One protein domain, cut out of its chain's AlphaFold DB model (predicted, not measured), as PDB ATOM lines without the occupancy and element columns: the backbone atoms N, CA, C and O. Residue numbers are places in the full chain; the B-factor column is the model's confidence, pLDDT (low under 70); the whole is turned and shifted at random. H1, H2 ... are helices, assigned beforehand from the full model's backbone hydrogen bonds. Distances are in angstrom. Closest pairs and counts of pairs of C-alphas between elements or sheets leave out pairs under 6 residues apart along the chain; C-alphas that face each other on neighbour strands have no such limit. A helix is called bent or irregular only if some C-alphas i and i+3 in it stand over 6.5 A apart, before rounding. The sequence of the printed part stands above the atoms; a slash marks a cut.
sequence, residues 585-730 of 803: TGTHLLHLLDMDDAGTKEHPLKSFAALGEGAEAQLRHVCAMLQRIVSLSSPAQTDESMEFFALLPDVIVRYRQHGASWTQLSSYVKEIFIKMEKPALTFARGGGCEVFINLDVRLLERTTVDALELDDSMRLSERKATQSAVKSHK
ATOM      1  N   THR A 585     143.128 118.499 121.116       88.19
ATOM      2  CA  THR A 585     144.112 118.268 122.162       88.19
ATOM      3  C   THR A 585     144.966 119.521 122.345       88.19
ATOM      4  O   THR A 585     145.644 119.985 121.429       88.19
ATOM      5  N   GLY A 586     144.940 120.087 123.553       83.00
ATOM      6  CA  GLY A 586     145.616 121.352 123.855       83.00
ATOM      7  C   GLY A 586     144.790 122.598 123.516       83.00
ATOM      8  O   GLY A 586     145.267 123.716 123.712       83.00
ATOM      9  N   THR A 587     143.547 122.445 123.052       92.06
ATOM     10  CA  THR A 587     142.602 123.562 123.027       92.06
ATOM     11  C   THR A 587     142.058 123.801 124.430       92.06
ATOM     12  O   THR A 587     141.512 122.909 125.074       92.06
ATOM     13  N   HIS A 588     142.205 125.038 124.893       94.38
ATOM     14  CA  HIS A 588     141.551 125.546 126.091       94.38
ATOM     15  C   HIS A 588     140.051 125.699 125.806       94.38
ATOM     16  O   HIS A 588     139.616 126.687 125.216       94.38
ATOM     17  N   LEU A 589     139.268 124.677 126.143       96.25
ATOM     18  CA  LEU A 589     137.854 124.556 125.797       96.25
ATOM     19  C   LEU A 589     136.995 125.734 126.282       96.25
ATOM     20  O   LEU A 589     136.138 126.212 125.539       96.25
ATOM     21  N   LEU A 590     137.240 126.250 127.487       96.81
ATOM     22  CA  LEU A 590     136.505 127.397 128.028       96.81
ATOM     23  C   LEU A 590     136.861 128.713 127.326       96.81
ATOM     24  O   LEU A 590     136.047 129.640 127.328       96.81
ATOM     25  N   HIS A 591     138.003 128.788 126.627       96.00
ATOM     26  CA  HIS A 591     138.301 129.948 125.786       96.00
ATOM     27  C   HIS A 591     137.284 130.104 124.654       96.00
ATOM     28  O   HIS A 591     137.089 131.227 124.212       96.00
ATOM     29  N   LEU A 592     136.583 129.046 124.217       95.38
ATOM     30  CA  LEU A 592     135.503 129.164 123.225       95.38
ATOM     31  C   LEU A 592     134.349 130.038 123.721       95.38
ATOM     32  O   LEU A 592     133.728 130.756 122.935       95.38
ATOM     33  N   LEU A 593     134.108 130.023 125.030       94.31
ATOM     34  CA  LEU A 593     133.082 130.818 125.700       94.31
ATOM     35  C   LEU A 593     133.616 132.153 126.230       94.31
ATOM     36  O   LEU A 593     132.890 132.859 126.921       94.31
ATOM     37  N   ASP A 594     134.857 132.512 125.888       93.56
ATOM     38  CA  ASP A 594     135.549 133.687 126.422       93.56
ATOM     39  C   ASP A 594     135.694 133.662 127.954       93.56
ATOM     40  O   ASP A 594     135.553 134.684 128.622       93.56
ATOM     41  N   MET A 595     135.963 132.486 128.518       94.69
ATOM     42  CA  MET A 595     136.213 132.292 129.947       94.69
ATOM     43  C   MET A 595     137.677 131.911 130.184       94.69
ATOM     44  O   MET A 595     138.352 131.467 129.258       94.69
ATOM     45  N   ASP A 596     138.177 132.084 131.408       94.50
ATOM     46  CA  ASP A 596     139.538 131.668 131.765       94.50
ATOM     47  C   ASP A 596     139.649 130.140 131.825       94.50
ATOM     48  O   ASP A 596     138.795 129.456 132.396       94.50
ATOM     49  N   ASP A 597     140.727 129.600 131.257       95.25
ATOM     50  CA  ASP A 597     140.958 128.163 131.189       95.25
ATOM     51  C   ASP A 597     142.392 127.794 131.593       95.25
ATOM     52  O   ASP A 597     143.376 128.308 131.067       95.25
ATOM     53  N   ALA A 598     142.502 126.853 132.521       93.94
ATOM     54  CA  ALA A 598     143.723 126.233 133.014       93.94
ATOM     55  C   ALA A 598     143.816 124.758 132.579       93.94
ATOM     56  O   ALA A 598     144.678 124.020 133.066       93.94
ATOM     57  N   GLY A 599     142.909 124.324 131.699       91.56
ATOM     58  CA  GLY A 599     142.934 123.069 130.965       91.56
ATOM     59  C   GLY A 599     144.259 122.883 130.248       91.56
ATOM     60  O   GLY A 599     144.882 123.831 129.778       91.56
ATOM     61  N   THR A 600     144.721 121.642 130.202       92.50
ATOM     62  CA  THR A 600     145.970 121.276 129.532       92.50
ATOM     63  C   THR A 600     145.713 120.143 128.552       92.50
ATOM     64  O   THR A 600     144.654 119.526 128.557       92.50
ATOM     65  N   LYS A 601     146.716 119.822 127.735       91.00
ATOM     66  CA  LYS A 601     146.723 118.629 126.878       91.00
ATOM     67  C   LYS A 601     146.427 117.336 127.642       91.00
ATOM     68  O   LYS A 601     145.706 116.482 127.147       91.00
ATOM     69  N   GLU A 602     146.965 117.222 128.853       90.62
ATOM     70  CA  GLU A 602     146.753 116.065 129.724       90.62
ATOM     71  C   GLU A 602     145.398 116.111 130.435       90.62
ATOM     72  O   GLU A 602     144.794 115.075 130.702       90.62
ATOM     73  N   HIS A 603     144.909 117.318 130.730       93.50
ATOM     74  CA  HIS A 603     143.666 117.524 131.456       93.50
ATOM     75  C   HIS A 603     142.793 118.612 130.799       93.50
ATOM     76  O   HIS A 603     142.708 119.726 131.333       93.50
ATOM     77  N   PRO A 604     142.127 118.322 129.661       94.75
ATOM     78  CA  PRO A 604     141.295 119.293 128.941       94.75
ATOM     79  C   PRO A 604     140.127 119.859 129.762       94.75
ATOM     80  O   PRO A 604     139.710 120.987 129.526       94.75
ATOM     81  N   LEU A 605     139.615 119.118 130.751       96.00
ATOM     82  CA  LEU A 605     138.493 119.546 131.593       96.00
ATOM     83  C   LEU A 605     138.924 120.144 132.941       96.00
ATOM     84  O   LEU A 605     138.087 120.345 133.822       96.00
ATOM     85  N   LYS A 606     140.213 120.447 133.143       94.38
ATOM     86  CA  LYS A 606     140.730 120.877 134.454       94.38
ATOM     87  C   LYS A 606     139.996 122.091 135.035       94.38
ATOM     88  O   LYS A 606     139.681 122.087 136.222       94.38
ATOM     89  N   SER A 607     139.684 123.099 134.220       94.56
ATOM     90  CA  SER A 607     138.966 124.287 134.698       94.56
ATOM     91  C   SER A 607     137.490 124.058 135.001       94.56
ATOM     92  O   SER A 607     136.921 124.813 135.784       94.56
ATOM     93  N   PHE A 608     136.865 123.003 134.471       95.38
ATOM     94  CA  PHE A 608     135.457 122.706 134.760       95.38
ATOM     95  C   PHE A 608     135.245 122.337 136.228       95.38
ATOM     96  O   PHE A 608     134.201 122.648 136.794       95.38
ATOM     97  N   ALA A 609     136.265 121.773 136.881       91.06
ATOM     98  CA  ALA A 609     136.233 121.519 138.317       91.06
ATOM     99  C   ALA A 609     136.054 122.801 139.148       91.06
ATOM    100  O   ALA A 609     135.425 122.755 140.203       91.06
ATOM    101  N   ALA A 610     136.567 123.937 138.667       91.94
ATOM    102  CA  ALA A 610     136.475 125.221 139.357       91.94
ATOM    103  C   ALA A 610     135.126 125.936 139.144       91.94
ATOM    104  O   ALA A 610     134.809 126.857 139.890       91.94
ATOM    105  N   LEU A 611     134.319 125.516 138.161       92.62
ATOM    106  CA  LEU A 611     133.043 126.163 137.819       92.62
ATOM    107  C   LEU A 611     131.869 125.762 138.734       92.62
ATOM    108  O   LEU A 611     130.791 126.351 138.637       92.62
ATOM    109  N   GLY A 612     132.047 124.768 139.610       89.81
ATOM    110  CA  GLY A 612     131.003 124.314 140.533       89.81
ATOM    111  C   GLY A 612     129.752 123.794 139.814       89.81
ATOM    112  O   GLY A 612     129.850 123.046 138.842       89.81
ATOM    113  N   GLU A 613     128.568 124.195 140.286       86.81
ATOM    114  CA  GLU A 613     127.265 123.735 139.768       86.81
ATOM    115  C   GLU A 613     126.989 124.150 138.309       86.81
ATOM    116  O   GLU A 613     126.171 123.533 137.632       86.81
ATOM    117  N   GLY A 614     127.692 125.160 137.784       91.75
ATOM    118  CA  GLY A 614     127.540 125.615 136.397       91.75
ATOM    119  C   GLY A 614     128.343 124.812 135.368       91.75
ATOM    120  O   GLY A 614     128.164 125.014 134.165       91.75
ATOM    121  N   ALA A 615     129.229 123.916 135.809       94.88
ATOM    122  CA  ALA A 615     130.197 123.246 134.944       94.88
ATOM    123  C   ALA A 615     129.544 122.439 133.807       94.88
ATOM    124  O   ALA A 615     129.991 122.507 132.664       94.88
ATOM    125  N   GLU A 616     128.458 121.721 134.093       95.12
ATOM    126  CA  GLU A 616     127.757 120.888 133.104       95.12
ATOM    127  C   GLU A 616     127.042 121.720 132.032       95.12
ATOM    128  O   GLU A 616     127.016 121.348 130.860       95.12
ATOM    129  N   ALA A 617     126.470 122.864 132.417       96.06
ATOM    130  CA  ALA A 617     125.853 123.785 131.467       96.06
ATOM    131  C   ALA A 617     126.911 124.394 130.536       96.06
ATOM    132  O   ALA A 617     126.718 124.432 129.322       96.06
ATOM    133  N   GLN A 618     128.064 124.793 131.085       97.00
ATOM    134  CA  GLN A 618     129.164 125.305 130.265       97.00
ATOM    135  C   GLN A 618     129.774 124.228 129.370       97.00
ATOM    136  O   GLN A 618     130.138 124.525 128.235       97.00
ATOM    137  N   LEU A 619     129.830 122.973 129.820       97.31
ATOM    138  CA  LEU A 619     130.276 121.857 128.985       97.31
ATOM    139  C   LEU A 619     129.376 121.690 127.757       97.31
ATOM    140  O   LEU A 619     129.884 121.609 126.641       97.31
ATOM    141  N   ARG A 620     128.050 121.724 127.938       97.56
ATOM    142  CA  ARG A 620     127.100 121.685 126.814       97.56
ATOM    143  C   ARG A 620     127.300 122.860 125.856       97.56
ATOM    144  O   ARG A 620     127.330 122.652 124.647       97.56
ATOM    145  N   HIS A 621     127.508 124.074 126.370       97.25
ATOM    146  CA  HIS A 621     127.801 125.238 125.526       97.25
ATOM    147  C   HIS A 621     129.114 125.092 124.745       97.25
ATOM    148  O   HIS A 621     129.168 125.447 123.568       97.25
ATOM    149  N   VAL A 622     130.165 124.552 125.370       97.56
ATOM    150  CA  VAL A 622     131.437 124.243 124.701       97.56
ATOM    151  C   VAL A 622     131.227 123.220 123.586       97.56
ATOM    152  O   VAL A 622     131.687 123.454 122.472       97.56
ATOM    153  N   CYS A 623     130.512 122.121 123.843       97.81
ATOM    154  CA  CYS A 623     130.229 121.096 122.834       97.81
ATOM    155  C   CYS A 623     129.390 121.645 121.671       97.81
ATOM    156  O   CYS A 623     129.740 121.418 120.515       97.81
ATOM    157  N   ALA A 624     128.373 122.466 121.946       97.38
ATOM    158  CA  ALA A 624     127.604 123.152 120.907       97.38
ATOM    159  C   ALA A 624     128.472 124.120 120.076       97.38
ATOM    160  O   ALA A 624     128.287 124.264 118.866       97.38
ATOM    161  N   MET A 625     129.450 124.786 120.698       96.62
ATOM    162  CA  MET A 625     130.416 125.613 119.972       96.62
ATOM    163  C   MET A 625     131.367 124.772 119.115       96.62
ATOM    164  O   MET A 625     131.594 125.133 117.962       96.62
ATOM    165  N   LEU A 626     131.881 123.653 119.637       97.19
ATOM    166  CA  LEU A 626     132.712 122.705 118.887       97.19
ATOM    167  C   LEU A 626     131.979 122.194 117.645       97.19
ATOM    168  O   LEU A 626     132.523 122.305 116.547       97.19
ATOM    169  N   GLN A 627     130.731 121.748 117.808       96.69
ATOM    170  CA  GLN A 627     129.845 121.356 116.714       96.69
ATOM    171  C   GLN A 627     129.804 122.434 115.633       96.69
ATOM    172  O   GLN A 627     130.219 122.193 114.505       96.69
ATOM    173  N   ARG A 628     129.395 123.660 115.990       96.50
ATOM    174  CA  ARG A 628     129.255 124.759 115.023       96.50
ATOM    175  C   ARG A 628     130.570 125.092 114.318       96.50
ATOM    176  O   ARG A 628     130.556 125.387 113.125       96.50
ATOM    177  N   ILE A 629     131.702 125.076 115.027       95.88
ATOM    178  CA  ILE A 629     133.018 125.335 114.424       95.88
ATOM    179  C   ILE A 629     133.343 124.257 113.391       95.88
ATOM    180  O   ILE A 629     133.773 124.593 112.285       95.88
ATOM    181  N   VAL A 630     133.128 122.985 113.731       95.50
ATOM    182  CA  VAL A 630     133.435 121.859 112.849       95.50
ATOM    183  C   VAL A 630     132.519 121.856 111.631       95.50
ATOM    184  O   VAL A 630     133.041 121.841 110.520       95.50
ATOM    185  N   SER A 631     131.200 122.013 111.792       94.06
ATOM    186  CA  SER A 631     130.268 122.060 110.653       94.06
ATOM    187  C   SER A 631     130.579 123.221 109.692       94.06
ATOM    188  O   SER A 631     130.488 123.083 108.477       94.06
ATOM    189  N   LEU A 632     131.006 124.382 110.209       92.69
ATOM    190  CA  LEU A 632     131.371 125.539 109.375       92.69
ATOM    191  C   LEU A 632     132.749 125.413 108.702       92.69
ATOM    192  O   LEU A 632     132.997 126.039 107.658       92.69
ATOM    193  N   SER A 633     133.661 124.668 109.325       91.56
ATOM    194  CA  SER A 633     135.008 124.407 108.798       91.56
ATOM    195  C   SER A 633     134.991 123.294 107.756       91.56
ATOM    196  O   SER A 633     135.703 123.390 106.755       91.56
ATOM    197  N   SER A 634     134.139 122.296 107.981       90.19
ATOM    198  CA  SER A 634     134.057 121.035 107.254       90.19
ATOM    199  C   SER A 634     132.587 120.664 107.018       90.19
ATOM    200  O   SER A 634     132.061 119.796 107.713       90.19
ATOM    201  N   PRO A 635     131.904 121.286 106.035       89.38
ATOM    202  CA  PRO A 635     130.476 121.048 105.795       89.38
ATOM    203  C   PRO A 635     130.125 119.580 105.526       89.38
ATOM    204  O   PRO A 635     129.035 119.142 105.876       89.38
ATOM    205  N   ALA A 636     131.069 118.816 104.968       90.00
ATOM    206  CA  ALA A 636     130.932 117.382 104.718       90.00
ATOM    207  C   ALA A 636     130.797 116.526 105.991       90.00
ATOM    208  O   ALA A 636     130.436 115.367 105.871       90.00
ATOM    209  N   GLN A 637     131.101 117.073 107.175       91.88
ATOM    210  CA  GLN A 637     130.980 116.381 108.463       91.88
ATOM    211  C   GLN A 637     129.866 116.964 109.341       91.88
ATOM    212  O   GLN A 637     129.923 116.868 110.569       91.88
ATOM    213  N   THR A 638     128.921 117.703 108.747       94.00
ATOM    214  CA  THR A 638     127.911 118.427 109.526       94.00
ATOM    215  C   THR A 638     127.092 117.454 110.363       94.00
ATOM    216  O   THR A 638     127.033 117.639 111.578       94.00
ATOM    217  N   ASP A 639     126.563 116.398 109.756       94.31
ATOM    218  CA  ASP A 639     125.679 115.443 110.425       94.31
ATOM    219  C   ASP A 639     126.415 114.681 111.535       94.31
ATOM    220  O   ASP A 639     125.969 114.684 112.684       94.31
ATOM    221  N   GLU A 640     127.610 114.157 111.244       94.50
ATOM    222  CA  GLU A 640     128.444 113.461 112.228       94.50
ATOM    223  C   GLU A 640     128.854 114.390 113.374       94.50
ATOM    224  O   GLU A 640     128.898 113.985 114.535       94.50
ATOM    225  N   SER A 641     129.130 115.666 113.077       96.06
ATOM    226  CA  SER A 641     129.463 116.646 114.113       96.06
ATOM    227  C   SER A 641     128.273 116.942 115.021       96.06
ATOM    228  O   SER A 641     128.464 117.098 116.228       96.06
ATOM    229  N   MET A 642     127.054 117.003 114.474       95.31
ATOM    230  CA  MET A 642     125.856 117.239 115.276       95.31
ATOM    231  C   MET A 642     125.597 116.081 116.226       95.31
ATOM    232  O   MET A 642     125.405 116.305 117.419       95.31
ATOM    233  N   GLU A 643     125.632 114.857 115.707       95.38
ATOM    234  CA  GLU A 643     125.376 113.652 116.488       95.38
ATOM    235  C   GLU A 643     126.429 113.480 117.592       95.38
ATOM    236  O   GLU A 643     126.101 113.361 118.777       95.38
ATOM    237  N   PHE A 644     127.711 113.569 117.232       96.81
ATOM    238  CA  PHE A 644     128.810 113.346 118.164       96.81
ATOM    239  C   PHE A 644     128.834 114.363 119.313       96.81
ATOM    240  O   PHE A 644     128.946 113.991 120.486       96.81
ATOM    241  N   PHE A 645     128.738 115.661 119.006       97.19
ATOM    242  CA  PHE A 645     128.830 116.711 120.026       97.19
ATOM    243  C   PHE A 645     127.529 116.926 120.807       97.19
ATOM    244  O   PHE A 645     127.589 117.530 121.879       97.19
ATOM    245  N   ALA A 646     126.390 116.409 120.335       95.25
ATOM    246  CA  ALA A 646     125.183 116.296 121.150       95.25
ATOM    247  C   ALA A 646     125.333 115.199 122.219       95.25
ATOM    248  O   ALA A 646     124.999 115.427 123.380       95.25
ATOM    249  N   LEU A 647     125.911 114.046 121.860       95.81
ATOM    250  CA  LEU A 647     126.050 112.895 122.761       95.81
ATOM    251  C   LEU A 647     127.190 113.033 123.780       95.81
ATOM    252  O   LEU A 647     127.039 112.638 124.938       95.81
ATOM    253  N   LEU A 648     128.332 113.601 123.381       95.94
ATOM    254  CA  LEU A 648     129.507 113.750 124.247       95.94
ATOM    255  C   LEU A 648     129.210 114.391 125.624       95.94
ATOM    256  O   LEU A 648     129.613 113.807 126.637       95.94
ATOM    257  N   PRO A 649     128.537 115.559 125.729       95.94
ATOM    258  CA  PRO A 649     128.265 116.164 127.027       95.94
ATOM    259  C   PRO A 649     127.334 115.302 127.887       95.94
ATOM    260  O   PRO A 649     127.526 115.253 129.100       95.94
ATOM    261  N   ASP A 650     126.381 114.584 127.293       94.50
ATOM    262  CA  ASP A 650     125.460 113.719 128.034       94.50
ATOM    263  C   ASP A 650     126.162 112.484 128.600       94.50
ATOM    264  O   ASP A 650     125.897 112.093 129.739       94.50
ATOM    265  N   VAL A 651     127.121 111.915 127.864       94.00
ATOM    266  CA  VAL A 651     127.991 110.844 128.371       94.00
ATOM    267  C   VAL A 651     128.815 111.341 129.563       94.00
ATOM    268  O   VAL A 651     128.830 110.702 130.616       94.00
ATOM    269  N   ILE A 652     129.445 112.512 129.447       94.25
ATOM    270  CA  ILE A 652     130.257 113.092 130.529       94.25
ATOM    271  C   ILE A 652     129.398 113.396 131.764       94.25
ATOM    272  O   ILE A 652     129.798 113.072 132.884       94.25
ATOM    273  N   VAL A 653     128.215 113.990 131.579       93.94
ATOM    274  CA  VAL A 653     127.283 114.308 132.672       93.94
ATOM    275  C   VAL A 653     126.768 113.036 133.337       93.94
ATOM    276  O   VAL A 653     126.758 112.959 134.564       93.94
ATOM    277  N   ARG A 654     126.416 112.004 132.562       91.88
ATOM    278  CA  ARG A 654     126.025 110.698 133.108       91.88
ATOM    279  C   ARG A 654     127.126 110.149 134.007       91.88
ATOM    280  O   ARG A 654     126.859 109.810 135.156       91.88
ATOM    281  N   TYR A 655     128.370 110.131 133.539       90.81
ATOM    282  CA  TYR A 655     129.495 109.671 134.349       90.81
ATOM    283  C   TYR A 655     129.742 110.543 135.587       90.81
ATOM    284  O   TYR A 655     130.034 110.029 136.670       90.81
ATOM    285  N   ARG A 656     129.551 111.861 135.475       92.75
ATOM    286  CA  ARG A 656     129.636 112.786 136.611       92.75
ATOM    287  C   ARG A 656     128.586 112.480 137.682       92.75
ATOM    288  O   ARG A 656     128.933 112.461 138.864       92.75
ATOM    289  N   GLN A 657     127.347 112.196 137.279       89.94
ATOM    290  CA  GLN A 657     126.241 111.822 138.174       89.94
ATOM    291  C   GLN A 657     126.504 110.503 138.911       89.94
ATOM    292  O   GLN A 657     126.097 110.355 140.059       89.94
ATOM    293  N   HIS A 658     127.263 109.588 138.302       87.50
ATOM    294  CA  HIS A 658     127.715 108.344 138.935       87.50
ATOM    295  C   HIS A 658     128.992 108.520 139.784       87.50
ATOM    296  O   HIS A 658     129.606 107.555 140.235       87.50
ATOM    297  N   GLY A 659     129.414 109.763 140.033       91.31
ATOM    298  CA  GLY A 659     130.503 110.078 140.952       91.31
ATOM    299  C   GLY A 659     131.897 110.127 140.325       91.31
ATOM    300  O   GLY A 659     132.868 110.289 141.068       91.31
ATOM    301  N   ALA A 660     132.033 110.050 138.995       91.31
ATOM    302  CA  ALA A 660     133.323 110.272 138.342       91.31
ATOM    303  C   ALA A 660     133.835 111.695 138.622       91.31
ATOM    304  O   ALA A 660     133.085 112.673 138.558       91.31
ATOM    305  N   SER A 661     135.119 111.834 138.944       93.12
ATOM    306  CA  SER A 661     135.751 113.142 139.151       93.12
ATOM    307  C   SER A 661     136.057 113.836 137.822       93.12
ATOM    308  O   SER A 661     136.311 113.180 136.812       93.12
ATOM    309  N   TRP A 662     136.124 115.172 137.822       93.88
ATOM    310  CA  TRP A 662     136.540 115.942 136.640       93.88
ATOM    311  C   TRP A 662     137.910 115.521 136.105       93.88
ATOM    312  O   TRP A 662     138.104 115.529 134.898       93.88
ATOM    313  N   THR A 663     138.837 115.100 136.968       92.62
ATOM    314  CA  THR A 663     140.147 114.585 136.547       92.62
ATOM    315  C   THR A 663     140.014 113.307 135.719       92.62
ATOM    316  O   THR A 663     140.633 113.207 134.666       92.62
ATOM    317  N   GLN A 664     139.178 112.360 136.156       91.19
ATOM    318  CA  GLN A 664     138.939 111.110 135.424       91.19
ATOM    319  C   GLN A 664     138.212 111.363 134.100       91.19
ATOM    320  O   GLN A 664     138.638 110.874 133.057       91.19
ATOM    321  N   LEU A 665     137.169 112.201 134.126       94.25
ATOM    322  CA  LEU A 665     136.466 112.642 132.917       94.25
ATOM    323  C   LEU A 665     137.420 113.347 131.949       94.25
ATOM    324  O   LEU A 665     137.311 113.200 130.737       94.25
ATOM    325  N   SER A 666     138.385 114.092 132.483       94.50
ATOM    326  CA  SER A 666     139.380 114.778 131.680       94.50
ATOM    327  C   SER A 666     140.330 113.819 130.963       94.50
ATOM    328  O   SER A 666     140.686 114.111 129.824       94.50
ATOM    329  N   SER A 667     140.736 112.713 131.595       92.31
ATOM    330  CA  SER A 667     141.526 111.661 130.936       92.31
ATOM    331  C   SER A 667     140.720 110.987 129.825       92.31
ATOM    332  O   SER A 667     141.197 110.875 128.701       92.31
ATOM    333  N   TYR A 668     139.454 110.661 130.098       92.81
ATOM    334  CA  TYR A 668     138.544 110.092 129.101       92.81
ATOM    335  C   TYR A 668     138.378 111.001 127.869       92.81
ATOM    336  O   TYR A 668     138.564 110.558 126.735       92.81
ATOM    337  N   VAL A 669     138.099 112.294 128.075       94.12
ATOM    338  CA  VAL A 669     137.950 113.266 126.977       94.12
ATOM    339  C   VAL A 669     139.252 113.466 126.206       94.12
ATOM    340  O   VAL A 669     139.220 113.594 124.985       94.12
ATOM    341  N   LYS A 670     140.403 113.456 126.888       94.12
ATOM    342  CA  LYS A 670     141.712 113.513 126.228       94.12
ATOM    343  C   LYS A 670     141.882 112.352 125.244       94.12
ATOM    344  O   LYS A 670     142.253 112.592 124.099       94.12
ATOM    345  N   GLU A 671     141.605 111.119 125.660       92.12
ATOM    346  CA  GLU A 671     141.755 109.954 124.778       92.12
ATOM    347  C   GLU A 671     140.782 109.985 123.598       92.12
ATOM    348  O   GLU A 671     141.148 109.614 122.480       92.12
ATOM    349  N   ILE A 672     139.560 110.482 123.814       93.75
ATOM    350  CA  ILE A 672     138.628 110.755 122.718       93.75
ATOM    351  C   ILE A 672     139.247 111.759 121.746       93.75
ATOM    352  O   ILE A 672     139.344 111.459 120.558       93.75
ATOM    353  N   PHE A 673     139.727 112.908 122.228       94.94
ATOM    354  CA  PHE A 673     140.317 113.937 121.372       94.94
ATOM    355  C   PHE A 673     141.518 113.407 120.589       94.94
ATOM    356  O   PHE A 673     141.565 113.595 119.379       94.94
ATOM    357  N   ILE A 674     142.417 112.639 121.205       92.25
ATOM    358  CA  ILE A 674     143.547 112.010 120.500       92.25
ATOM    359  C   ILE A 674     143.065 111.124 119.339       92.25
ATOM    360  O   ILE A 674     143.647 111.141 118.250       92.25
ATOM    361  N   LYS A 675     141.993 110.351 119.541       92.44
ATOM    362  CA  LYS A 675     141.415 109.500 118.489       92.44
ATOM    363  C   LYS A 675     140.707 110.312 117.406       92.44
ATOM    364  O   LYS A 675     140.809 109.948 116.233       92.44
ATOM    365  N   MET A 676     140.034 111.398 117.786       93.50
ATOM    366  CA  MET A 676     139.387 112.331 116.864       93.50
ATOM    367  C   MET A 676     140.415 113.045 115.980       93.50
ATOM    368  O   MET A 676     140.210 113.174 114.781       93.50
ATOM    369  N   GLU A 677     141.551 113.465 116.528       92.94
ATOM    370  CA  GLU A 677     142.588 114.194 115.785       92.94
ATOM    371  C   GLU A 677     143.400 113.320 114.829       92.94
ATOM    372  O   GLU A 677     144.092 113.842 113.955       92.94
ATOM    373  N   LYS A 678     143.367 111.993 114.991       91.06
ATOM    374  CA  LYS A 678     144.245 111.072 114.259       91.06
ATOM    375  C   LYS A 678     144.262 111.303 112.736       91.06
ATOM    376  O   LYS A 678     145.370 111.344 112.201       91.06
ATOM    377  N   PRO A 679     143.128 111.477 112.025       91.31
ATOM    378  CA  PRO A 679     143.165 111.708 110.581       91.31
ATOM    379  C   PRO A 679     143.790 113.065 110.228       91.31
ATOM    380  O   PRO A 679     144.682 113.108 109.381       91.31
ATOM    381  N   ALA A 680     143.436 114.136 110.947       90.69
ATOM    382  CA  ALA A 680     144.051 115.455 110.788       90.69
ATOM    383  C   ALA A 680     145.574 115.425 111.035       90.69
ATOM    384  O   ALA A 680     146.346 116.036 110.296       90.69
ATOM    385  N   LEU A 681     146.038 114.654 112.026       90.00
ATOM    386  CA  LEU A 681     147.465 114.426 112.277       90.00
ATOM    387  C   LEU A 681     148.135 113.639 111.146       90.00
ATOM    388  O   LEU A 681     149.267 113.948 110.783       90.00
ATOM    389  N   THR A 682     147.466 112.632 110.584       89.75
ATOM    390  CA  THR A 682     147.974 111.876 109.430       89.75
ATOM    391  C   THR A 682     148.092 112.764 108.191       89.75
ATOM    392  O   THR A 682     149.110 112.700 107.502       89.75
ATOM    393  N   PHE A 683     147.109 113.633 107.944       90.50
ATOM    394  CA  PHE A 683     147.178 114.651 106.895       90.50
ATOM    395  C   PHE A 683     148.348 115.610 107.117       90.50
ATOM    396  O   PHE A 683     149.161 115.793 106.219       90.50
ATOM    397  N   ALA A 684     148.508 116.136 108.333       88.56
ATOM    398  CA  ALA A 684     149.586 117.057 108.681       88.56
ATOM    399  C   ALA A 684     150.999 116.451 108.532       88.56
ATOM    400  O   ALA A 684     151.968 117.178 108.334       88.56
ATOM    401  N   ARG A 685     151.125 115.119 108.589       89.75
ATOM    402  CA  ARG A 685     152.369 114.380 108.294       89.75
ATOM    403  C   ARG A 685     152.568 114.080 106.800       89.75
ATOM    404  O   ARG A 685     153.501 113.371 106.446       89.75
ATOM    405  N   GLY A 686     151.682 114.563 105.930       84.75
ATOM    406  CA  GLY A 686     151.702 114.305 104.487       84.75
ATOM    407  C   GLY A 686     151.187 112.919 104.073       84.75
ATOM    408  O   GLY A 686     151.334 112.539 102.915       84.75
ATOM    409  N   GLY A 687     150.597 112.148 104.997       76.94
ATOM    410  CA  GLY A 687     150.180 110.755 104.777       76.94
ATOM    411  C   GLY A 687     148.679 110.540 104.543       76.94
ATOM    412  O   GLY A 687     148.237 109.394 104.490       76.94
ATOM    413  N   GLY A 688     147.879 111.604 104.448       75.88
ATOM    414  CA  GLY A 688     146.419 111.540 104.308       75.88
ATOM    415  C   GLY A 688     145.887 112.533 103.275       75.88
ATOM    416  O   GLY A 688     146.610 113.423 102.845       75.88
ATOM    417  N   CYS A 689     144.620 112.379 102.883       65.56
ATOM    418  CA  CYS A 689     143.949 113.274 101.925       65.56
ATOM    419  C   CYS A 689     142.905 114.191 102.583       65.56
ATOM    420  O   CYS A 689     142.296 115.007 101.901       65.56
ATOM    421  N   GLU A 690     142.674 114.041 103.889       68.25
ATOM    422  CA  GLU A 690     141.555 114.667 104.589       68.25
ATOM    423  C   GLU A 690     142.029 115.374 105.860       68.25
ATOM    424  O   GLU A 690     142.683 114.777 106.710       68.25
ATOM    425  N   VAL A 691     141.650 116.645 106.008       74.44
ATOM    426  CA  VAL A 691     141.923 117.497 107.189       74.44
ATOM    427  C   VAL A 691     140.965 117.178 108.354       74.44
ATOM    428  O   VAL A 691     141.009 117.776 109.424       74.44
ATOM    429  N   PHE A 692     140.039 116.254 108.141       84.06
ATOM    430  CA  PHE A 692     138.896 116.040 109.008       84.06
ATOM    431  C   PHE A 692     139.261 115.366 110.335       84.06
ATOM    432  O   PHE A 692     140.192 114.567 110.430       84.06
ATOM    433  N   ILE A 693     138.492 115.678 111.378       91.81
ATOM    434  CA  ILE A 693     138.538 114.937 112.640       91.81
ATOM    435  C   ILE A 693     137.631 113.705 112.541       91.81
ATOM    436  O   ILE A 693     136.617 113.723 111.851       91.81
ATOM    437  N   ASN A 694     137.982 112.622 113.225       92.56
ATOM    438  CA  ASN A 694     137.168 111.413 113.287       92.56
ATOM    439  C   ASN A 694     136.005 111.600 114.275       92.56
ATOM    440  O   ASN A 694     136.232 111.591 115.482       92.56
ATOM    441  N   LEU A 695     134.781 111.748 113.764       93.25
ATOM    442  CA  LEU A 695     133.546 111.965 114.534       93.25
ATOM    443  C   LEU A 695     132.697 110.692 114.650       93.25
ATOM    444  O   LEU A 695     131.477 110.720 114.554       93.25
ATOM    445  N   ASP A 696     133.343 109.546 114.836       91.88
ATOM    446  CA  ASP A 696     132.642 108.279 115.019       91.88
ATOM    447  C   ASP A 696     132.020 108.208 116.423       91.88
ATOM    448  O   ASP A 696     132.740 108.134 117.422       91.88
ATOM    449  N   VAL A 697     130.687 108.192 116.511       91.12
ATOM    450  CA  VAL A 697     129.925 108.070 117.771       91.12
ATOM    451  C   VAL A 697     130.329 106.828 118.566       91.12
ATOM    452  O   VAL A 697     130.315 106.841 119.797       91.12
ATOM    453  N   ARG A 698     130.829 105.781 117.901       89.19
ATOM    454  CA  ARG A 698     131.344 104.583 118.579       89.19
ATOM    455  C   ARG A 698     132.574 104.871 119.440       89.19
ATOM    456  O   ARG A 698     132.897 104.055 120.295       89.19
ATOM    457  N   LEU A 699     133.262 106.002 119.252       88.38
ATOM    458  CA  LEU A 699     134.311 106.465 120.171       88.38
ATOM    459  C   LEU A 699     133.750 106.822 121.556       88.38
ATOM    460  O   LEU A 699     134.502 106.783 122.527       88.38
ATOM    461  N   LEU A 700     132.457 107.153 121.638       88.00
ATOM    462  CA  LEU A 700     131.733 107.390 122.886       88.00
ATOM    463  C   LEU A 700     131.212 106.076 123.487       88.00
ATOM    464  O   LEU A 700     131.255 105.905 124.701       88.00
ATOM    465  N   GLU A 701     130.757 105.145 122.638       71.56
ATOM    466  CA  GLU A 701     130.093 103.893 123.047       71.56
ATOM    467  C   GLU A 701     131.044 102.715 123.323       71.56
ATOM    468  O   GLU A 701     130.683 101.778 124.036       71.56
ATOM    469  N   ARG A 702     132.260 102.712 122.759       56.50
ATOM    470  CA  ARG A 702     133.206 101.591 122.878       56.50
ATOM    471  C   ARG A 702     134.363 101.918 123.805       56.50
ATOM    472  O   ARG A 702     135.188 102.763 123.468       56.50
ATOM    473  N   THR A 703     134.452 101.157 124.900       47.91
ATOM    474  CA  THR A 703     135.668 100.520 125.453       47.91
ATOM    475  C   THR A 703     137.009 101.137 125.038       47.91
ATOM    476  O   THR A 703     137.927 100.457 124.569       47.91
ATOM    477  N   THR A 704     137.201 102.437 125.262       53.88
ATOM    478  CA  THR A 704     138.548 102.886 125.588       53.88
ATOM    479  C   THR A 704     138.911 102.144 126.874       53.88
ATOM    480  O   THR A 704     138.036 101.904 127.711       53.88
ATOM    481  N   VAL A 705     140.161 101.696 127.013       60.22
ATOM    482  CA  VAL A 705     140.635 101.151 128.297       60.22
ATOM    483  C   VAL A 705     140.216 102.109 129.412       60.22
ATOM    484  O   VAL A 705     139.657 101.673 130.398       60.22
ATOM    485  N   ASP A 706     140.283 103.407 129.143       62.06
ATOM    486  CA  ASP A 706     139.808 104.495 129.984       62.06
ATOM    487  C   ASP A 706     138.300 104.502 130.270       62.06
ATOM    488  O   ASP A 706     137.933 104.835 131.382       62.06
ATOM    489  N   ALA A 707     137.408 104.145 129.338       65.69
ATOM    490  CA  ALA A 707     135.972 104.004 129.612       65.69
ATOM    491  C   ALA A 707     135.711 102.813 130.539       65.69
ATOM    492  O   ALA A 707     134.912 102.912 131.464       65.69
ATOM    493  N   LEU A 708     136.440 101.710 130.333       67.19
ATOM    494  CA  LEU A 708     136.406 100.557 131.233       67.19
ATOM    495  C   LEU A 708     137.026 100.887 132.597       67.19
ATOM    496  O   LEU A 708     136.480 100.504 133.620       67.19
ATOM    497  N   GLU A 709     138.126 101.638 132.635       67.62
ATOM    498  CA  GLU A 709     138.758 102.121 133.864       67.62
ATOM    499  C   GLU A 709     137.884 103.158 134.576       67.62
ATOM    500  O   GLU A 709     137.907 103.230 135.807       67.62
ATOM    501  N   LEU A 710     137.100 103.946 133.836       73.94
ATOM    502  CA  LEU A 710     136.109 104.874 134.373       73.94
ATOM    503  C   LEU A 710     134.960 104.091 135.013       73.94
ATOM    504  O   LEU A 710     134.654 104.327 136.182       73.94
ATOM    505  N   ASP A 711     134.411 103.108 134.297       77.75
ATOM    506  CA  ASP A 711     133.392 102.181 134.796       77.75
ATOM    507  C   ASP A 711     133.893 101.403 136.027       77.75
ATOM    508  O   ASP A 711     133.182 101.270 137.026       77.75
ATOM    509  N   ASP A 712     135.135 100.915 136.013       76.00
ATOM    510  CA  ASP A 712     135.727 100.174 137.129       76.00
ATOM    511  C   ASP A 712     136.048 101.092 138.316       76.00
ATOM    512  O   ASP A 712     135.796 100.728 139.471       76.00
ATOM    513  N   SER A 713     136.529 102.311 138.061       71.31
ATOM    514  CA  SER A 713     136.711 103.337 139.093       71.31
ATOM    515  C   SER A 713     135.388 103.713 139.754       71.31
ATOM    516  O   SER A 713     135.350 103.922 140.970       71.31
ATOM    517  N   MET A 714     134.303 103.760 138.979       74.62
ATOM    518  CA  MET A 714     132.951 103.966 139.490       74.62
ATOM    519  C   MET A 714     132.470 102.787 140.324       74.62
ATOM    520  O   MET A 714     132.058 102.969 141.465       74.62
ATOM    521  N   ARG A 715     132.607 101.555 139.834       79.81
ATOM    522  CA  ARG A 715     132.261 100.363 140.625       79.81
ATOM    523  C   ARG A 715     133.028 100.323 141.945       79.81
ATOM    524  O   ARG A 715     132.497  99.892 142.970       79.81
ATOM    525  N   LEU A 716     134.282 100.775 141.955       77.06
ATOM    526  CA  LEU A 716     135.083 100.895 143.172       77.06
ATOM    527  C   LEU A 716     134.590 102.015 144.101       77.06
ATOM    528  O   LEU A 716     134.595 101.817 145.320       77.06
ATOM    529  N   SER A 717     134.170 103.169 143.573       72.06
ATOM    530  CA  SER A 717     133.620 104.264 144.384       72.06
ATOM    531  C   SER A 717     132.260 103.889 144.987       72.06
ATOM    532  O   SER A 717     132.065 104.076 146.188       72.06
ATOM    533  N   GLU A 718     131.381 103.240 144.222       78.19
ATOM    534  CA  GLU A 718     130.099 102.694 144.684       78.19
ATOM    535  C   GLU A 718     130.292 101.637 145.780       78.19
ATOM    536  O   GLU A 718     129.639 101.676 146.829       78.19
ATOM    537  N   ARG A 719     131.253 100.719 145.604       82.56
ATOM    538  CA  ARG A 719     131.620  99.735 146.639       82.56
ATOM    539  C   ARG A 719     132.126 100.406 147.914       82.56
ATOM    540  O   ARG A 719     131.799  99.961 149.010       82.56
ATOM    541  N   LYS A 720     132.906 101.484 147.805       79.69
ATOM    542  CA  LYS A 720     133.370 102.240 148.981       79.69
ATOM    543  C   LYS A 720     132.222 102.989 149.663       79.69
ATOM    544  O   LYS A 720     132.146 102.972 150.892       79.69
ATOM    545  N   ALA A 721     131.324 103.605 148.898       75.56
ATOM    546  CA  ALA A 721     130.160 104.315 149.425       75.56
ATOM    547  C   ALA A 721     129.212 103.365 150.174       75.56
ATOM    548  O   ALA A 721     128.861 103.615 151.327       75.56
ATOM    549  N   THR A 722     128.889 102.218 149.573       82.56
ATOM    550  CA  THR A 722     128.068 101.171 150.204       82.56
ATOM    551  C   THR A 722     128.737 100.589 151.450       82.56
ATOM    552  O   THR A 722     128.090 100.466 152.488       82.56
ATOM    553  N   GLN A 723     130.045 100.311 151.422       83.62
ATOM    554  CA  GLN A 723     130.782  99.872 152.617       83.62
ATOM    555  C   GLN A 723     130.771 100.916 153.742       83.62
ATOM    556  O   GLN A 723     130.698 100.553 154.919       83.62
ATOM    557  N   SER A 724     130.829 102.202 153.395       79.69
ATOM    558  CA  SER A 724     130.797 103.301 154.362       79.69
ATOM    559  C   SER A 724     129.404 103.453 154.983       79.69
ATOM    560  O   SER A 724     129.300 103.581 156.201       79.69
ATOM    561  N   ALA A 725     128.339 103.318 154.185       80.56
ATOM    562  CA  ALA A 725     126.953 103.294 154.663       80.56
ATOM    563  C   ALA A 725     126.657 102.077 155.562       80.56
ATOM    564  O   ALA A 725     125.992 102.188 156.589       80.56
ATOM    565  N   VAL A 726     127.201 100.901 155.232       83.94
ATOM    566  CA  VAL A 726     127.068  99.704 156.080       83.94
ATOM    567  C   VAL A 726     127.817  99.876 157.408       83.94
ATOM    568  O   VAL A 726     127.327  99.432 158.450       83.94
ATOM    569  N   LYS A 727     128.988 100.529 157.410       83.62
ATOM    570  CA  LYS A 727     129.717 100.849 158.650       83.62
ATOM    571  C   LYS A 727     128.950 101.834 159.530       83.62
ATOM    572  O   LYS A 727     128.793 101.552 160.715       83.62
ATOM    573  N   SER A 728     128.418 102.919 158.966       75.12
ATOM    574  CA  SER A 728     127.648 103.911 159.730       75.12
ATOM    575  C   SER A 728     126.341 103.331 160.288       75.12
ATOM    576  O   SER A 728     125.987 103.604 161.437       75.12
ATOM    577  N   HIS A 729     125.667 102.439 159.552       75.88
ATOM    578  CA  HIS A 729     124.523 101.687 160.077       75.88
ATOM    579  C   HIS A 729     124.903 100.731 161.216       75.88
ATOM    580  O   HIS A 729     124.159 100.602 162.187       75.88
ATOM    581  N   LYS A 730     126.072 100.076 161.148       75.94
ATOM    582  CA  LYS A 730     126.557  99.232 162.254       75.94
ATOM    583  C   LYS A 730     126.915 100.040 163.499       75.94
ATOM    584  O   LYS A 730     126.660  99.566 164.603       75.94
TER     585      LYS A 730
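What this domain is: This is residues 585 to 730 of the 803 residues of an uncharacterized protein of Micrococcales bacterium (UniProt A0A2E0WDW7). What shape appears first? Three long helices, H2, H3 and H4, make an up-and-down bundle, each running against the one before, with short H1 packed on H2; a last long helix, H6, starts on H4 and sticks out with residues 719 to 730. What is it made of? The printed part has 146 residues, with six named helices, H1 to H6 in order, and no named strand: all helix. How large is it? It is compact, with a radius of gyration of the C-alphas of 17.0 A, and spans 64 by 31 by 25 A.

How they stand to each other: How does the bundle begin? H1, residues 589 to 593, touches H2, residues 606 to 633, closest at the C-alphas of Leu 589 and Val 622, 6.5 A apart. H2 and H3, residues 635 to 657, form a hairpin at a shallow tilt of 13 degrees, closest at C-alphas Ser 631 and Thr 638, 4.5 A. What meets H4? H4, residues 662 to 684, is the hub; H3 touches it with residues 652 to 656 alone, in a hairpin, closest at C-alphas Ile 652 and Leu 665, 6.7 A. H5, residues 698 to 701, only just touches H4, with 3 pairs of C-alphas within 8 A, the closest Ile 672 and Leu 699, 6.6 A. H6, residues 705 to 730, touches H4 with residues 706 to 710 alone, closest at C-alphas Asp 706 and Tyr 668, 5.8 A. Are the backbones helical? Every O i to N i+4 pair is within hydrogen-bond range in H6, but 16 of 24 in H2, 15 of 19 in H3, 17 of 19 in H4 and 0 of 1 in H1, where 2 of 2 O i to N i+3 pairs are; H5 is too short for an i+4 pair.

Where its parts are: Where are the ends? H1 begins at C-alpha 589 (137.854, 124.556, 125.797), and H6, 36.8 A long, ends at C-alpha 730 (126.557, 99.232, 162.254). Which helices are irregular? H2, 26.5 A, H3, 33.9 A, and H4, 30.9 A, are: C-alphas 610 and 613 are 9.3 A apart, 636 and 639 8.0 A, 676 and 679 7.4 A.

The domain as a whole: Which links are long? H1 to H2 and H4 to H5 are long, and the printed part has no cut. Where is confidence low? The pLDDT is under 70 at residues 689 to 690 and 702 to 709.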